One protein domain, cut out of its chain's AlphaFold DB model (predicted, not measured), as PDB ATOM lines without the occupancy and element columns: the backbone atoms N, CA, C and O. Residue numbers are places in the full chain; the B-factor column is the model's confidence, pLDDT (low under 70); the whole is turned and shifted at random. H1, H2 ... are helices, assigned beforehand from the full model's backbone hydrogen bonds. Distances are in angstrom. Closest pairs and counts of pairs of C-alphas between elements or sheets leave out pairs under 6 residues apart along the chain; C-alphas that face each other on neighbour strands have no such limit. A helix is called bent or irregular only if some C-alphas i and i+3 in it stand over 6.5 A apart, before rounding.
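This is residues 9 to 123 of the 191 residues of an uncharacterized protein of Albugo candida (UniProt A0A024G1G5). Two helices, H1 and the longer, kinked H6, lie side by side and run opposite ways; H4, set across H6, and H5 pack on H6, and H3 packs on H4 and H5 at steep angles, away from H6. H2 sits out toward one end of the long axis, touches no helix and turns into H3 through a tight link. The printed part has 115 residues with six named helices, in the order H1 to H6, and no named strand; the class is all helix, and the helix packing is mostly crossed. It is compact and rounded, with a radius of gyration of the C-alphas of 13.2 A and spans of 41 by 30 by 23 A.

H1, residues 9 to 21, and H6, residues 106 to 123, touch at a shallow tilt of 8 degrees, opposite ways, with the closest C-alphas, those of Leu 20 and Ala 108, 5.8 A apart. H2, residues 29 to 41, is apart from H1 and meets H3, residues 43 to 53, only through their link. H3 touches H5, residues 76 to 86, at a steep tilt of 49 degrees, opposite ways; the closest C-alphas, Cys 49 and Cys 78, are 4.7 A apart. H2 and H5 are near each other. H4, residues 66 to 73, touches H3, with the C-alphas of Ser 53 and Gln 68 closest at 4.9 A. H4 and H5 only just touch, only at the corner, with 3 pairs of C-alphas within 8 A; the closest are Met 72 and Cys 78, 5.2 A apart. H6 touches H4 with residues 113 to 120 alone, about perpendicular at 88 degrees, Cys 73 to Cys 117 being the closest C-alphas at 5.1 A. H5 and H6 form a helical hairpin at a tilt of 36 degrees, only just steep, with the C-alphas of Ile 82 and Val 110 closest at 5.8 A. Every O i to N i+4 pair is within hydrogen-bond range in H2, H3, H4 and H5; H1 has 8 of 9 and H6 12 of 14.

H1 begins at C-alpha 9, (-47.685, 59.855, -26.732), and is 18.5 A long. H2 is 18.6 A long from C-alpha 29, (-38.611, 31.061, -6.050). H6 is 25.2 A long, ends at C-alpha 123, (-42.274, 61.964, -32.274), and has a kink of 45 degrees near residue 113; it is irregular, with C-alphas 111 and 114 7.3 A apart.

The C-alphas of Phe 29 and Glu 123, the two farthest apart, are 40.7 A apart. The printed part has no cut. The links H3 to H4, residues 54 to 65, and H5 to H6, residues 87 to 105, are long; in the latter, residues 95 to 96 pair with 103 to 104, antiparallel. Mean pLDDT of the printed part is 80.4, with residues 9 to 24 and 97 to 102 under 70.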
ATOM      1  N   VAL A   9     -48.362  61.084 -26.268       62.41
ATOM      2  CA  VAL A   9     -47.685  59.855 -26.732       62.41
ATOM      3  C   VAL A   9     -46.885  59.238 -25.597       62.41
ATOM      4  O   VAL A   9     -46.862  58.019 -25.419       62.41
ATOM      5  N   LEU A  10     -46.310  60.113 -24.779       61.12
ATOM      6  CA  LEU A  10     -45.671  59.782 -23.525       61.12
ATOM      7  C   LEU A  10     -46.626  59.024 -22.578       61.12
ATOM      8  O   LEU A  10     -46.287  57.953 -22.072       61.12
ATOM      9  N   LEU A  11     -47.858  59.517 -22.427       63.97
ATOM     10  CA  LEU A  11     -48.902  58.852 -21.651       63.97
ATOM     11  C   LEU A  11     -49.276  57.480 -22.240       63.97
ATOM     12  O   LEU A  11     -49.387  56.506 -21.504       63.97
ATOM     13  N   ALA A  12     -49.433  57.376 -23.563       63.16
ATOM     14  CA  ALA A  12     -49.822  56.130 -24.226       63.16
ATOM     15  C   ALA A  12     -48.749  55.032 -24.105       63.16
ATOM     16  O   ALA A  12     -49.072  53.886 -23.796       63.16
ATOM     17  N   ALA A  13     -47.471  55.374 -24.294       64.56
ATOM     18  CA  ALA A  13     -46.362  54.438 -24.107       64.56
ATOM     19  C   ALA A  13     -46.262  53.956 -22.650       64.56
ATOM     20  O   ALA A  13     -46.091  52.763 -22.398       64.56
ATOM     21  N   PHE A  14     -46.442  54.869 -21.694       67.12
ATOM     22  CA  PHE A  14     -46.443  54.554 -20.272       67.12
ATOM     23  C   PHE A  14     -47.629  53.666 -19.864       67.12
ATOM     24  O   PHE A  14     -47.440  52.706 -19.124       67.12
ATOM     25  N   ILE A  15     -48.830  53.912 -20.400       65.56
ATOM     26  CA  ILE A  15     -50.013  53.068 -20.161       65.56
ATOM     27  C   ILE A  15     -49.780  51.640 -20.678       65.56
ATOM     28  O   ILE A  15     -50.126  50.679 -19.991       65.56
ATOM     29  N   VAL A  16     -49.160  51.480 -21.851       66.69
ATOM     30  CA  VAL A  16     -48.855  50.157 -22.426       66.69
ATOM     31  C   VAL A  16     -47.826  49.396 -21.574       66.69
ATOM     32  O   VAL A  16     -48.009  48.204 -21.325       66.69
ATOM     33  N   LEU A  17     -46.810  50.085 -21.044       64.94
ATOM     34  CA  LEU A  17     -45.831  49.514 -20.107       64.94
ATOM     35  C   LEU A  17     -46.462  49.141 -18.760       64.94
ATOM     36  O   LEU A  17     -46.251  48.033 -18.263       64.94
ATOM     37  N   GLN A  18     -47.280  50.024 -18.181       65.50
ATOM     38  CA  GLN A  18     -47.934  49.772 -16.895       65.50
ATOM     39  C   GLN A  18     -48.918  48.605 -16.957       65.50
ATOM     40  O   GLN A  18     -48.894  47.740 -16.081       65.50
ATOM     41  N   LYS A  19     -49.727  48.514 -18.018       60.81
ATOM     42  CA  LYS A  19     -50.715  47.438 -18.167       60.81
ATOM     43  C   LYS A  19     -50.101  46.040 -18.238       60.81
ATOM     44  O   LYS A  19     -50.769  45.082 -17.860       60.81
ATOM     45  N   LEU A  20     -48.848  45.905 -18.680       56.25
ATOM     46  CA  LEU A  20     -48.135  44.622 -18.688       56.25
ATOM     47  C   LEU A  20     -47.247  44.398 -17.453       56.25
ATOM     48  O   LEU A  20     -46.929  43.251 -17.137       56.25
ATOM     49  N   ALA A  21     -46.865  45.457 -16.734       56.19
ATOM     50  CA  ALA A  21     -46.230  45.328 -15.421       56.19
ATOM     51  C   ALA A  21     -47.203  44.854 -14.332       56.19
ATOM     52  O   ALA A  21     -46.768  44.216 -13.377       56.19
ATOM     53  N   GLU A  22     -48.506  45.103 -14.480       56.94
ATOM     54  CA  GLU A  22     -49.551  44.659 -13.546       56.94
ATOM     55  C   GLU A  22     -49.915  43.166 -13.680       56.94
ATOM     56  O   GLU A  22     -51.038  42.753 -13.388       56.94
ATOM     57  N   THR A  23     -48.976  42.301 -14.077       55.22
ATOM     58  CA  THR A  23     -49.196  40.862 -13.910       55.22
ATOM     59  C   THR A  23     -49.122  40.534 -12.417       55.22
ATOM     60  O   THR A  23     -48.052  40.457 -11.816       55.22
ATOM     61  N   GLN A  24     -50.278  40.288 -11.792       59.56
ATOM     62  CA  GLN A  24     -50.383  39.789 -10.406       59.56
ATOM     63  C   GLN A  24     -49.747  38.393 -10.221       59.56
ATOM     64  O   GLN A  24     -49.669  37.868  -9.108       59.56
ATOM     65  N   ILE A  25     -49.277  37.781 -11.313       76.00
ATOM     66  CA  ILE A  25     -48.597  36.492 -11.324       76.00
ATOM     67  C   ILE A  25     -47.207  36.670 -10.721       76.00
ATOM     68  O   ILE A  25     -46.275  37.192 -11.332       76.00
ATOM     69  N   LYS A  26     -47.077  36.219  -9.481       82.06
ATOM     70  CA  LYS A  26     -45.841  36.228  -8.708       82.06
ATOM     71  C   LYS A  26     -44.867  35.200  -9.287       82.06
ATOM     72  O   LYS A  26     -45.232  34.035  -9.423       82.06
ATOM     73  N   CYS A  27     -43.624  35.592  -9.571       83.50
ATOM     74  CA  CYS A  27     -42.603  34.600  -9.918       83.50
ATOM     75  C   CYS A  27     -42.394  33.616  -8.760       83.50
ATOM     76  O   CYS A  27     -42.324  34.032  -7.598       83.50
ATOM     77  N   SER A  28     -42.259  32.326  -9.082       85.81
ATOM     78  CA  SER A  28     -41.824  31.302  -8.127       85.81
ATOM     79  C   SER A  28     -40.391  31.574  -7.657       85.81
ATOM     80  O   SER A  28     -39.654  32.353  -8.271       85.81
ATOM     81  N   PHE A  29     -39.974  30.928  -6.566       84.00
ATOM     82  CA  PHE A  29     -38.611  31.061  -6.050       84.00
ATOM     83  C   PHE A  29     -37.555  30.742  -7.120       84.00
ATOM     84  O   PHE A  29     -36.657  31.550  -7.340       84.00
ATOM     85  N   SER A  30     -37.713  29.636  -7.856       85.00
ATOM     86  CA  SER A  30     -36.776  29.227  -8.911       85.00
ATOM     87  C   SER A  30     -36.666  30.262 -10.033       85.00
ATOM     88  O   SER A  30     -35.561  30.576 -10.470       85.00
ATOM     89  N   HIS A  31     -37.790  30.850 -10.462       86.00
ATOM     90  CA  HIS A  31     -37.789  31.919 -11.464       86.00
ATOM     91  C   HIS A  31     -37.088  33.187 -10.956       86.00
ATOM     92  O   HIS A  31     -36.287  33.765 -11.685       86.00
ATOM     93  N   ASN A  32     -37.334  33.594  -9.705       83.50
ATOM     94  CA  ASN A  32     -36.638  34.736  -9.100       83.50
ATOM     95  C   ASN A  32     -35.134  34.484  -8.962       83.50
ATOM     96  O   ASN A  32     -34.334  35.367  -9.260       83.50
ATOM     97  N   PHE A  33     -34.747  33.281  -8.539       83.19
ATOM     98  CA  PHE A  33     -33.349  32.908  -8.371       83.19
ATOM     99  C   PHE A  33     -32.606  32.887  -9.711       83.19
ATOM    100  O   PHE A  33     -31.548  33.502  -9.829       83.19
ATOM    101  N   MET A  34     -33.176  32.262 -10.749       84.00
ATOM    102  CA  MET A  34     -32.579  32.278 -12.089       84.00
ATOM    103  C   MET A  34     -32.476  33.692 -12.654       84.00
ATOM    104  O   MET A  34     -31.425  34.059 -13.175       84.00
ATOM    105  N   LEU A  35     -33.525  34.507 -12.506       83.62
ATOM    106  CA  LEU A  35     -33.493  35.900 -12.939       83.62
ATOM    107  C   LEU A  35     -32.382  36.679 -12.229       83.62
ATOM    108  O   LEU A  35     -31.618  37.389 -12.876       83.62
ATOM    109  N   PHE A  36     -32.259  36.521 -10.912       81.25
ATOM    110  CA  PHE A  36     -31.211  37.160 -10.126       81.25
ATOM    111  C   PHE A  36     -29.807  36.743 -10.591       81.25
ATOM    112  O   PHE A  36     -28.962  37.600 -10.849       81.25
ATOM    113  N   MET A  37     -29.576  35.441 -10.768       82.38
ATOM    114  CA  MET A  37     -28.302  34.916 -11.266       82.38
ATOM    115  C   MET A  37     -27.979  35.420 -12.675       82.38
ATOM    116  O   MET A  37     -26.828  35.735 -12.973       82.38
ATOM    117  N   ASN A  38     -28.986  35.541 -13.536       82.44
ATOM    118  CA  ASN A  38     -28.831  36.087 -14.877       82.44
ATOM    119  C   ASN A  38     -28.489  37.583 -14.846       82.44
ATOM    120  O   ASN A  38     -27.559  38.005 -15.530       82.44
ATOM    121  N   LEU A  39     -29.147  38.369 -13.990       80.44
ATOM    122  CA  LEU A  39     -28.831  39.788 -13.799       80.44
ATOM    123  C   LEU A  39     -27.411  40.007 -13.258       80.44
ATOM    124  O   LEU A  39     -26.745  40.955 -13.667       80.44
ATOM    125  N   LEU A  40     -26.904  39.123 -12.394       79.94
ATOM    126  CA  LEU A  40     -25.509  39.187 -11.942       79.94
ATOM    127  C   LEU A  40     -24.505  38.997 -13.091       79.94
ATOM    128  O   LEU A  40     -23.442  39.614 -13.066       79.94
ATOM    129  N   LYS A  41     -24.836  38.194 -14.109       79.12
ATOM    130  CA  LYS A  41     -23.952  37.937 -15.261       79.12
ATOM    131  C   LYS A  41     -23.840  39.125 -16.221       79.12
ATOM    132  O   LYS A  41     -22.814  39.269 -16.874       79.12
ATOM    133  N   VAL A  42     -24.852  39.991 -16.287       76.19
ATOM    134  CA  VAL A  42     -24.874  41.169 -17.186       76.19
ATOM    135  C   VAL A  42     -24.616  42.497 -16.496       76.19
ATOM    136  O   VAL A  42     -24.933  43.564 -17.021       76.19
ATOM    137  N   ASN A  43     -23.974  42.437 -15.334       74.38
ATOM    138  CA  ASN A  43     -23.617  43.589 -14.516       74.38
ATOM    139  C   ASN A  43     -22.974  44.766 -15.292       74.38
ATOM    140  O   ASN A  43     -23.422  45.890 -15.075       74.38
ATOM    141  N   PRO A  44     -22.012  44.579 -16.224       81.50
ATOM    142  CA  PRO A  44     -21.375  45.726 -16.879       81.50
ATOM    143  C   PRO A  44     -22.320  46.504 -17.809       81.50
ATOM    144  O   PRO A  44     -22.309  47.734 -17.790       81.50
ATOM    145  N   SER A  45     -23.157  45.821 -18.596       79.56
ATOM    146  CA  SER A  45     -24.123  46.484 -19.489       79.56
ATOM    147  C   SER A  45     -25.292  47.088 -18.706       79.56
ATOM    148  O   SER A  45     -25.781  48.159 -19.057       79.56
ATOM    149  N   LEU A  46     -25.703  46.435 -17.609       81.88
ATOM    150  CA  LEU A  46     -26.697  46.970 -16.673       81.88
ATOM    151  C   LEU A  46     -26.221  48.277 -16.031       81.88
ATOM    152  O   LEU A  46     -26.993  49.228 -15.965       81.88
ATOM    153  N   GLN A  47     -24.966  48.325 -15.570       85.88
ATOM    154  CA  GLN A  47     -24.393  49.521 -14.952       85.88
ATOM    155  C   GLN A  47     -24.261  50.659 -15.958       85.88
ATOM    156  O   GLN A  47     -24.778  51.735 -15.702       85.88
ATOM    157  N   ARG A  48     -23.678  50.414 -17.141       88.25
ATOM    158  CA  ARG A  48     -23.527  51.462 -18.164       88.25
ATOM    159  C   ARG A  48     -24.862  52.058 -18.602       88.25
ATOM    160  O   ARG A  48     -24.992  53.276 -18.677       88.25
ATOM    161  N   CYS A  49     -25.864  51.216 -18.860       89.56
ATOM    162  CA  CYS A  49     -27.194  51.724 -19.177       89.56
ATOM    163  C   CYS A  49     -27.819  52.459 -17.984       89.56
ATOM    164  O   CYS A  49     -28.433  53.509 -18.165       89.56
ATOM    165  N   GLY A  50     -27.647  51.941 -16.765       89.06
ATOM    166  CA  GLY A  50     -28.141  52.572 -15.545       89.06
ATOM    167  C   GLY A  50     -27.515  53.937 -15.269       89.06
ATOM    168  O   GLY A  50     -28.227  54.839 -14.837       89.06
ATOM    169  N   ASP A  51     -26.236  54.118 -15.581       89.00
ATOM    170  CA  ASP A  51     -25.517  55.379 -15.397       89.00
ATOM    171  C   ASP A  51     -25.950  56.433 -16.427       89.00
ATOM    172  O   ASP A  51     -26.121  57.599 -16.079       89.00
ATOM    173  N   LEU A  52     -26.205  56.026 -17.677       89.69
ATOM    174  CA  LEU A  52     -26.695  56.926 -18.728       89.69
ATOM    175  C   LEU A  52     -28.163  57.309 -18.528       89.69
ATOM    176  O   LEU A  52     -28.526  58.479 -18.601       89.69
ATOM    177  N   SER A  53     -29.018  56.314 -18.293       87.38
ATOM    178  CA  SER A  53     -30.470  56.497 -18.235       87.38
ATOM    179  C   SER A  53     -30.996  56.836 -16.849       87.38
ATOM    180  O   SER A  53     -32.179  57.128 -16.725       87.38
ATOM    181  N   SER A  54     -30.168  56.773 -15.801       87.69
ATOM    182  CA  SER A  54     -30.566  56.772 -14.381       87.69
ATOM    183  C   SER A  54     -31.460  55.590 -13.957       87.69
ATOM    184  O   SER A  54     -31.949  55.551 -12.825       87.69
ATOM    185  N   TYR A  55     -31.673  54.598 -14.833       85.75
ATOM    186  CA  TYR A  55     -32.486  53.417 -14.552       85.75
ATOM    187  C   TYR A  55     -31.627  52.205 -14.176       85.75
ATOM    188  O   TYR A  55     -31.201  51.404 -15.006       85.75
ATOM    189  N   GLN A  56     -31.404  52.035 -12.876       86.69
ATOM    190  CA  GLN A  56     -30.656  50.901 -12.341       86.69
ATOM    191  C   GLN A  56     -31.581  49.690 -12.144       86.69
ATOM    192  O   GLN A  56     -32.177  49.564 -11.080       86.69
ATOM    193  N   ILE A  57     -31.678  48.758 -13.103       79.50
ATOM    194  CA  ILE A  57     -32.554  47.556 -13.017       79.50
ATOM    195  C   ILE A  57     -32.415  46.801 -11.685       79.50
ATOM    196  O   ILE A  57     -33.399  46.314 -11.135       79.50
ATOM    197  N   ARG A  58     -31.198  46.725 -11.131       78.12
ATOM    198  CA  ARG A  58     -30.925  46.041  -9.854       78.12
ATOM    199  C   ARG A  58     -31.543  46.738  -8.640       78.12
ATOM    200  O   ARG A  58     -31.826  46.082  -7.641       78.12
ATOM    201  N   ALA A  59     -31.710  48.054  -8.717       75.50
ATOM    202  CA  ALA A  59     -32.318  48.875  -7.677       75.50
ATOM    203  C   ALA A  59     -33.731  49.346  -8.060       75.50
ATOM    204  O   ALA A  59     -34.430  49.920  -7.228       75.50
ATOM    205  N   ALA A  60     -34.185  49.110  -9.285       75.31
ATOM    206  CA  ALA A  60     -35.468  49.578  -9.764       75.31
ATOM    207  C   ALA A  60     -36.612  48.946  -8.960       75.31
ATOM    208  O   ALA A  60     -36.648  47.739  -8.724       75.31
ATOM    209  N   SER A  61     -37.544  49.781  -8.506       73.88
ATOM    210  CA  SER A  61     -38.797  49.356  -7.871       73.88
ATOM    211  C   SER A  61     -39.966  49.313  -8.856       73.88
ATOM    212  O   SER A  61     -41.034  48.816  -8.521       73.88
ATOM    213  N   SER A  62     -39.777  49.840 -10.059       80.25
ATOM    214  CA  SER A  62     -40.778  49.915 -11.118       80.25
ATOM    215  C   SER A  62     -40.097  49.758 -12.470       80.25
ATOM    216  O   SER A  62     -38.871  49.808 -12.560       80.25
ATOM    217  N   LEU A  63     -40.893  49.615 -13.527       83.75
ATOM    218  CA  LEU A  63     -40.408  49.831 -14.887       83.75
ATOM    219  C   LEU A  63     -39.770  51.228 -15.027       83.75
ATOM    220  O   LEU A  63     -40.107  52.125 -14.238       83.75
ATOM    221  N   PRO A  64     -38.864  51.412 -16.010       85.12
ATOM    222  CA  PRO A  64     -38.268  52.710 -16.269       85.12
ATOM    223  C   PRO A  64     -39.372  53.723 -16.519       85.12
ATOM    224  O   PRO A  64     -40.351  53.446 -17.222       85.12
ATOM    225  N   ASN A  65     -39.213  54.897 -15.918       85.00
ATOM    226  CA  ASN A  65     -40.061  56.008 -16.282       85.00
ATOM    227  C   ASN A  65     -39.689  56.475 -17.689       85.00
ATOM    228  O   ASN A  65     -38.785  55.977 -18.357       85.00
ATOM    229  N   LEU A  66     -40.429  57.452 -18.151       80.81
ATOM    230  CA  LEU A  66     -40.429  57.803 -19.542       80.81
ATOM    231  C   LEU A  66     -39.233  58.647 -19.985       80.81
ATOM    232  O   LEU A  66     -38.761  58.487 -21.107       80.81
ATOM    233  N   ASP A  67     -38.712  59.476 -19.086       84.06
ATOM    234  CA  ASP A  67     -37.479  60.228 -19.317       84.06
ATOM    235  C   ASP A  67     -36.296  59.271 -19.384       84.06
ATOM    236  O   ASP A  67     -35.462  59.354 -20.284       84.06
ATOM    237  N   GLN A  68     -36.292  58.282 -18.488       88.94
ATOM    238  CA  GLN A  68     -35.317  57.201 -18.507       88.94
ATOM    239  C   GLN A  68     -35.417  56.417 -19.813       88.94
ATOM    240  O   GLN A  68     -34.407  56.192 -20.470       88.94
ATOM    241  N   LEU A  69     -36.630  56.059 -20.239       87.94
ATOM    242  CA  LEU A  69     -36.850  55.292 -21.458       87.94
ATOM    243  C   LEU A  69     -36.464  56.072 -22.720       87.94
ATOM    244  O   LEU A  69     -35.881  55.491 -23.628       87.94
ATOM    245  N   SER A  70     -36.709  57.383 -22.764       87.81
ATOM    246  CA  SER A  70     -36.245  58.249 -23.853       87.81
ATOM    247  C   SER A  70     -34.719  58.232 -23.972       87.81
ATOM    248  O   SER A  70     -34.199  58.096 -25.079       87.81
ATOM    249  N   ILE A  71     -33.996  58.274 -22.847       89.88
ATOM    250  CA  ILE A  71     -32.533  58.145 -22.845       89.88
ATOM    251  C   ILE A  71     -32.110  56.733 -23.266       89.88
ATOM    252  O   ILE A  71     -31.206  56.581 -24.086       89.88
ATOM    253  N   MET A  72     -32.779  55.698 -22.750       90.19
ATOM    254  CA  MET A  72     -32.483  54.306 -23.100       90.19
ATOM    255  C   MET A  72     -32.620  54.072 -24.608       90.19
ATOM    256  O   MET A  72     -31.712  53.514 -25.217       90.19
ATOM    257  N   CYS A  73     -33.695  54.569 -25.225       91.69
ATOM    258  CA  CYS A  73     -33.972  54.410 -26.654       91.69
ATOM    259  C   CYS A  73     -32.936  55.060 -27.582       91.69
ATOM    260  O   CYS A  73     -32.863  54.692 -28.751       91.69
ATOM    261  N   HIS A  74     -32.136  55.999 -27.071       89.25
ATOM    262  CA  HIS A  74     -31.052  56.654 -27.808       89.25
ATOM    263  C   HIS A  74     -29.658  56.140 -27.414       89.25
ATOM    264  O   HIS A  74     -28.656  56.670 -27.888       89.25
ATOM    265  N   SER A  75     -29.574  55.135 -26.538       91.06
ATOM    266  CA  SER A  75     -28.315  54.588 -26.040       91.06
ATOM    267  C   SER A  75     -28.075  53.176 -26.571       91.06
ATOM    268  O   SER A  75     -28.833  52.241 -26.292       91.06
ATOM    269  N   ASP A  76     -26.954  52.997 -27.269       90.50
ATOM    270  CA  ASP A  76     -26.495  51.681 -27.730       90.50
ATOM    271  C   ASP A  76     -26.194  50.739 -26.554       90.50
ATOM    272  O   ASP A  76     -26.426  49.530 -26.635       90.50
ATOM    273  N   GLU A  77     -25.772  51.287 -25.411       89.62
ATOM    274  CA  GLU A  77     -25.495  50.508 -24.200       89.62
ATOM    275  C   GLU A  77     -26.778  49.950 -23.582       89.62
ATOM    276  O   GLU A  77     -26.832  48.790 -23.162       89.62
ATOM    277  N   CYS A  78     -27.846  50.749 -23.586       90.06
ATOM    278  CA  CYS A  78     -29.167  50.302 -23.163       90.06
ATOM    279  C   CYS A  78     -29.789  49.312 -24.146       90.06
ATOM    280  O   CYS A  78     -30.380  48.319 -23.721       90.06
ATOM    281  N   THR A  79     -29.586  49.506 -25.446       90.62
ATOM    282  CA  THR A  79     -30.009  48.539 -26.466       90.62
ATOM    283  C   THR A  79     -29.286  47.201 -26.295       90.62
ATOM    284  O   THR A  79     -29.928  46.149 -26.259       90.62
ATOM    285  N   THR A  80     -27.970  47.221 -26.077       89.81
ATOM    286  CA  THR A  80     -27.168  46.026 -25.773       89.81
ATOM    287  C   THR A  80     -27.668  45.319 -24.513       89.81
ATOM    288  O   THR A  80     -27.822  44.093 -24.496       89.81
ATOM    289  N   MET A  81     -27.981  46.074 -23.456       89.31
ATOM    290  CA  MET A  81     -28.572  45.527 -22.235       89.31
ATOM    291  C   MET A  81     -29.904  44.816 -22.526       89.31
ATOM    292  O   MET A  81     -30.084  43.675 -22.102       89.31
ATOM    293  N   ILE A  82     -30.811  45.443 -23.281       90.88
ATOM    294  CA  ILE A  82     -32.112  44.858 -23.643       90.88
ATOM    295  C   ILE A  82     -31.946  43.580 -24.469       90.88
ATOM    296  O   ILE A  82     -32.610  42.587 -24.179       90.88
ATOM    297  N   GLN A  83     -31.032  43.559 -25.441       89.75
ATOM    298  CA  GLN A  83     -30.756  42.352 -26.228       89.75
ATOM    299  C   GLN A  83     -30.210  41.221 -25.360       89.75
ATOM    300  O   GLN A  83     -30.636  40.072 -25.483       89.75
ATOM    301  N   THR A  84     -29.324  41.548 -24.420       88.25
ATOM    302  CA  THR A  84     -28.797  40.529 -23.515       88.25
ATOM    303  C   THR A  84     -29.895  39.973 -22.608       88.25
ATOM    304  O   THR A  84     -29.961  38.766 -22.397       88.25
ATOM    305  N   LEU A  85     -30.810  40.825 -22.136       88.12
ATOM    306  CA  LEU A  85     -31.983  40.407 -21.369       88.12
ATOM    307  C   LEU A  85     -32.947  39.534 -22.197       88.12
ATOM    308  O   LEU A  85     -33.473  38.558 -21.668       88.12
ATOM    309  N   ARG A  86     -33.145  39.814 -23.493       88.50
ATOM    310  CA  ARG A  86     -33.941  38.950 -24.391       88.50
ATOM    311  C   ARG A  86     -33.364  37.542 -24.502       88.50
ATOM    312  O   ARG A  86     -34.121  36.576 -24.508       88.50
ATOM    313  N   GLY A  87     -32.038  37.418 -24.519       86.62
ATOM    314  CA  GLY A  87     -31.348  36.126 -24.569       86.62
ATOM    315  C   GLY A  87     -31.476  35.266 -23.302       86.62
ATOM    316  O   GLY A  87     -31.033  34.122 -23.306       86.62
ATOM    317  N   MET A  88     -32.063  35.778 -22.213       83.50
ATOM    318  CA  MET A  88     -32.063  35.113 -20.899       83.50
ATOM    319  C   MET A  88     -33.302  34.277 -20.573       83.50
ATOM    320  O   MET A  88     -33.418  33.832 -19.432       83.50
ATOM    321  N   ASN A  89     -34.218  34.055 -21.524       81.56
ATOM    322  CA  ASN A  89     -35.489  33.357 -21.275       81.56
ATOM    323  C   ASN A  89     -36.220  33.919 -20.042       81.56
ATOM    324  O   ASN A  89     -36.459  33.224 -19.052       81.56
ATOM    325  N   LEU A  90     -36.519  35.219 -20.076       83.88
ATOM    326  CA  LEU A  90     -37.152  35.905 -18.954       83.88
ATOM    327  C   LEU A  90     -38.563  35.351 -18.701       83.88
ATOM    328  O   LEU A  90     -39.356  35.245 -19.640       83.88
ATOM    329  N   PRO A  91     -38.918  35.033 -17.446       83.31
ATOM    330  CA  PRO A  91     -40.247  34.533 -17.139       83.31
ATOM    331  C   PRO A  91     -41.279  35.670 -17.198       83.31
ATOM    332  O   PRO A  91     -41.005  36.795 -16.776       83.31
ATOM    333  N   ASN A  92     -42.491  35.373 -17.684       84.19
ATOM    334  CA  ASN A  92     -43.601  36.332 -17.711       84.19
ATOM    335  C   ASN A  92     -44.275  36.448 -16.335       84.19
ATOM    336  O   ASN A  92     -45.412  36.016 -16.135       84.19
ATOM    337  N   CYS A  93     -43.551  36.964 -15.353       81.12
ATOM    338  CA  CYS A  93     -44.059  37.111 -14.001       81.12
ATOM    339  C   CYS A  93     -43.438  38.318 -13.300       81.12
ATOM    340  O   CYS A  93     -42.378  38.824 -13.664       81.12
ATOM    341  N   SER A  94     -44.123  38.761 -12.256       82.06
ATOM    342  CA  SER A  94     -43.693  39.833 -11.374       82.06
ATOM    343  C   SER A  94     -42.642  39.304 -10.400       82.06
ATOM    344  O   SER A  94     -42.968  38.672  -9.377       82.06
ATOM    345  N   ALA A  95     -41.376  39.537 -10.751       70.75
ATOM    346  CA  ALA A  95     -40.215  39.065 -10.014       70.75
ATOM    347  C   ALA A  95     -39.970  39.899  -8.759       70.75
ATOM    348  O   ALA A  95     -40.068  41.123  -8.785       70.75
ATOM    349  N   HIS A  96     -39.650  39.229  -7.657       72.31
ATOM    350  CA  HIS A  96     -39.239  39.850  -6.409       72.31
ATOM    351  C   HIS A  96     -37.715  39.860  -6.350       72.31
ATOM    352  O   HIS A  96     -37.081  38.805  -6.315       72.31
ATOM    353  N   ILE A  97     -37.129  41.054  -6.341       65.38
ATOM    354  CA  ILE A  97     -35.693  41.202  -6.120       65.38
ATOM    355  C   ILE A  97     -35.472  41.176  -4.598       65.38
ATOM    356  O   ILE A  97     -36.073  42.002  -3.917       65.38
ATOM    357  N   PRO A  98     -34.640  40.268  -4.049       57.34
ATOM    358  CA  PRO A  98     -34.607  39.938  -2.616       57.34
ATOM    359  C   PRO A  98     -34.417  41.116  -1.642       57.34
ATOM    360  O   PRO A  98     -34.794  41.012  -0.481       57.34
ATOM    361  N   TRP A  99     -33.863  42.245  -2.095       58.25
ATOM    362  CA  TRP A  99     -33.668  43.460  -1.288       58.25
ATOM    363  C   TRP A  99     -34.742  44.541  -1.495       58.25
ATOM    364  O   TRP A  99     -34.577  45.670  -1.031       58.25
ATOM    365  N   ARG A 100     -35.823  44.260  -2.235       62.00
ATOM    366  CA  ARG A 100     -36.839  45.255  -2.608       62.00
ATOM    367  C   ARG A 100     -38.253  44.737  -2.382       62.00
ATOM    368  O   ARG A 100     -38.595  43.632  -2.767       62.00
ATOM    369  N   LEU A 101     -39.116  45.604  -1.858       55.28
ATOM    370  CA  LEU A 101     -40.540  45.325  -1.617       55.28
ATOM    371  C   LEU A 101     -41.405  45.301  -2.890       55.28
ATOM    372  O   LEU A 101     -42.577  44.938  -2.828       55.28
ATOM    373  N   HIS A 102     -40.844  45.673  -4.039       68.25
ATOM    374  CA  HIS A 102     -41.592  45.859  -5.278       68.25
ATOM    375  C   HIS A 102     -41.276  44.771  -6.297       68.25
ATOM    376  O   HIS A 102     -40.223  44.131  -6.239       68.25
ATOM    377  N   ARG A 103     -42.218  44.545  -7.215       75.38
ATOM    378  CA  ARG A 103     -42.102  43.527  -8.254       75.38
ATOM    379  C   ARG A 103     -42.091  44.166  -9.626       75.38
ATOM    380  O   ARG A 103     -42.832  45.113  -9.868       75.38
ATOM    381  N   ILE A 104     -41.276  43.612 -10.511       79.50
ATOM    382  CA  ILE A 104     -41.161  44.072 -11.891       79.50
ATOM    383  C   ILE A 104     -41.194  42.882 -12.844       79.50
ATOM    384  O   ILE A 104     -40.637  41.821 -12.555       79.50
ATOM    385  N   ASN A 105     -41.854  43.068 -13.983       84.81
ATOM    386  CA  ASN A 105     -41.871  42.101 -15.072       84.81
ATOM    387  C   ASN A 105     -40.833  42.524 -16.121       84.81
ATOM    388  O   ASN A 105     -41.088  43.403 -16.947       84.81
ATOM    389  N   LEU A 106     -39.641  41.923 -16.072       85.50
ATOM    390  CA  LEU A 106     -38.566  42.237 -17.021       85.50
ATOM    391  C   LEU A 106     -38.899  41.781 -18.442       85.50
ATOM    392  O   LEU A 106     -38.431  42.408 -19.392       85.50
ATOM    393  N   LEU A 107     -39.714  40.732 -18.599       86.81
ATOM    394  CA  LEU A 107     -40.163  40.305 -19.918       86.81
ATOM    395  C   LEU A 107     -40.997  41.411 -20.580       86.81
ATOM    396  O   LEU A 107     -40.748  41.764 -21.728       86.81
ATOM    397  N   ALA A 108     -41.918  42.025 -19.831       84.31
ATOM    398  CA  ALA A 108     -42.719  43.142 -20.330       84.31
ATOM    399  C   ALA A 108     -41.847  44.308 -20.831       84.31
ATOM    400  O   ALA A 108     -42.118  44.853 -21.901       84.31
ATOM    401  N   LEU A 109     -40.772  44.642 -20.106       86.12
ATOM    402  CA  LEU A 109     -39.821  45.674 -20.524       86.12
ATOM    403  C   LEU A 109     -39.181  45.337 -21.874       86.12
ATOM    404  O   LEU A 109     -39.238  46.145 -22.795       86.12
ATOM    405  N   VAL A 110     -38.585  44.148 -22.011       89.75
ATOM    406  CA  VAL A 110     -37.828  43.803 -23.226       89.75
ATOM    407  C   VAL A 110     -38.714  43.585 -24.449       89.75
ATOM    408  O   VAL A 110     -38.272  43.871 -25.564       89.75
ATOM    409  N   THR A 111     -39.940  43.089 -24.251       88.56
ATOM    410  CA  THR A 111     -40.913  42.851 -25.324       88.56
ATOM    411  C   THR A 111     -41.455  44.162 -25.878       88.56
ATOM    412  O   THR A 111     -41.684  44.271 -27.078       88.56
ATOM    413  N   GLN A 112     -41.655  45.166 -25.026       86.38
ATOM    414  CA  GLN A 112     -42.215  46.444 -25.457       86.38
ATOM    415  C   GLN A 112     -41.171  47.483 -25.849       86.38
ATOM    416  O   GLN A 112     -41.533  48.476 -26.479       86.38
ATOM    417  N   TYR A 113     -39.906  47.265 -25.488       89.38
ATOM    418  CA  TYR A 113     -38.826  48.228 -25.684       89.38
ATOM    419  C   TYR A 113     -38.794  48.807 -27.105       89.38
ATOM    420  O   TYR A 113     -38.903  50.019 -27.260       89.38
ATOM    421  N   ASP A 114     -38.759  47.954 -28.134       90.44
ATOM    422  CA  ASP A 114     -38.633  48.401 -29.530       90.44
ATOM    423  C   ASP A 114     -39.840  49.242 -29.962       90.44
ATOM    424  O   ASP A 114     -39.684  50.353 -30.462       90.44
ATOM    425  N   ALA A 115     -41.056  48.766 -29.678       88.56
ATOM    426  CA  ALA A 115     -42.287  49.468 -30.034       88.56
ATOM    427  C   ALA A 115     -42.420  50.827 -29.327       88.56
ATOM    428  O   ALA A 115     -43.024  51.761 -29.860       88.56
ATOM    429  N   VAL A 116     -41.900  50.949 -28.103       87.38
ATOM    430  CA  VAL A 116     -41.881  52.230 -27.394       87.38
ATOM    431  C   VAL A 116     -40.795  53.147 -27.954       87.38
ATOM    432  O   VAL A 116     -41.077  54.322 -28.188       87.38
ATOM    433  N   CYS A 117     -39.606  52.627 -28.247       90.56
ATOM    434  CA  CYS A 117     -38.524  53.412 -28.832       90.56
ATOM    435  C   CYS A 117     -38.850  53.931 -30.234       90.56
ATOM    436  O   CYS A 117     -38.572  55.092 -30.529       90.56
ATOM    437  N   GLU A 118     -39.518  53.138 -31.075       90.25
ATOM    438  CA  GLU A 118     -40.017  53.606 -32.370       90.25
ATOM    439  C   GLU A 118     -41.002  54.766 -32.216       90.25
ATOM    440  O   GLU A 118     -40.902  55.766 -32.928       90.25
ATOM    441  N   ARG A 119     -41.932  54.670 -31.256       87.44
ATOM    442  CA  ARG A 119     -42.881  55.753 -30.972       87.44
ATOM    443  C   ARG A 119     -42.179  57.027 -30.516       87.44
ATOM    444  O   ARG A 119     -42.526  58.094 -31.010       87.44
ATOM    445  N   ILE A 120     -41.205  56.918 -29.613       86.44
ATOM    446  CA  ILE A 120     -40.423  58.064 -29.130       86.44
ATOM    447  C   ILE A 120     -39.672  58.718 -30.297       86.44
ATOM    448  O   ILE A 120     -39.841  59.910 -30.543       86.44
ATOM    449  N   ARG A 121     -38.936  57.931 -31.090       87.38
ATOM    450  CA  ARG A 121     -38.147  58.443 -32.218       87.38
ATOM    451  C   ARG A 121     -39.004  59.139 -33.278       87.38
ATOM    452  O   ARG A 121     -38.637  60.208 -33.757       87.38
ATOM    453  N   ASN A 122     -40.155  58.563 -33.625       87.94
ATOM    454  CA  ASN A 122     -41.067  59.158 -34.607       87.94
ATOM    455  C   ASN A 122     -41.613  60.516 -34.138       87.94
ATOM    456  O   ASN A 122     -41.832  61.416 -34.948       87.94
ATOM    457  N   GLU A 123     -41.845  60.684 -32.838       83.94
ATOM    458  CA  GLU A 123     -42.274  61.964 -32.274       83.94
ATOM    459  C   GLU A 123     -41.138  62.988 -32.222       83.94
ATOM    460  O   GLU A 123     -41.357  64.156 -32.551       83.94
TER     461      GLU A 123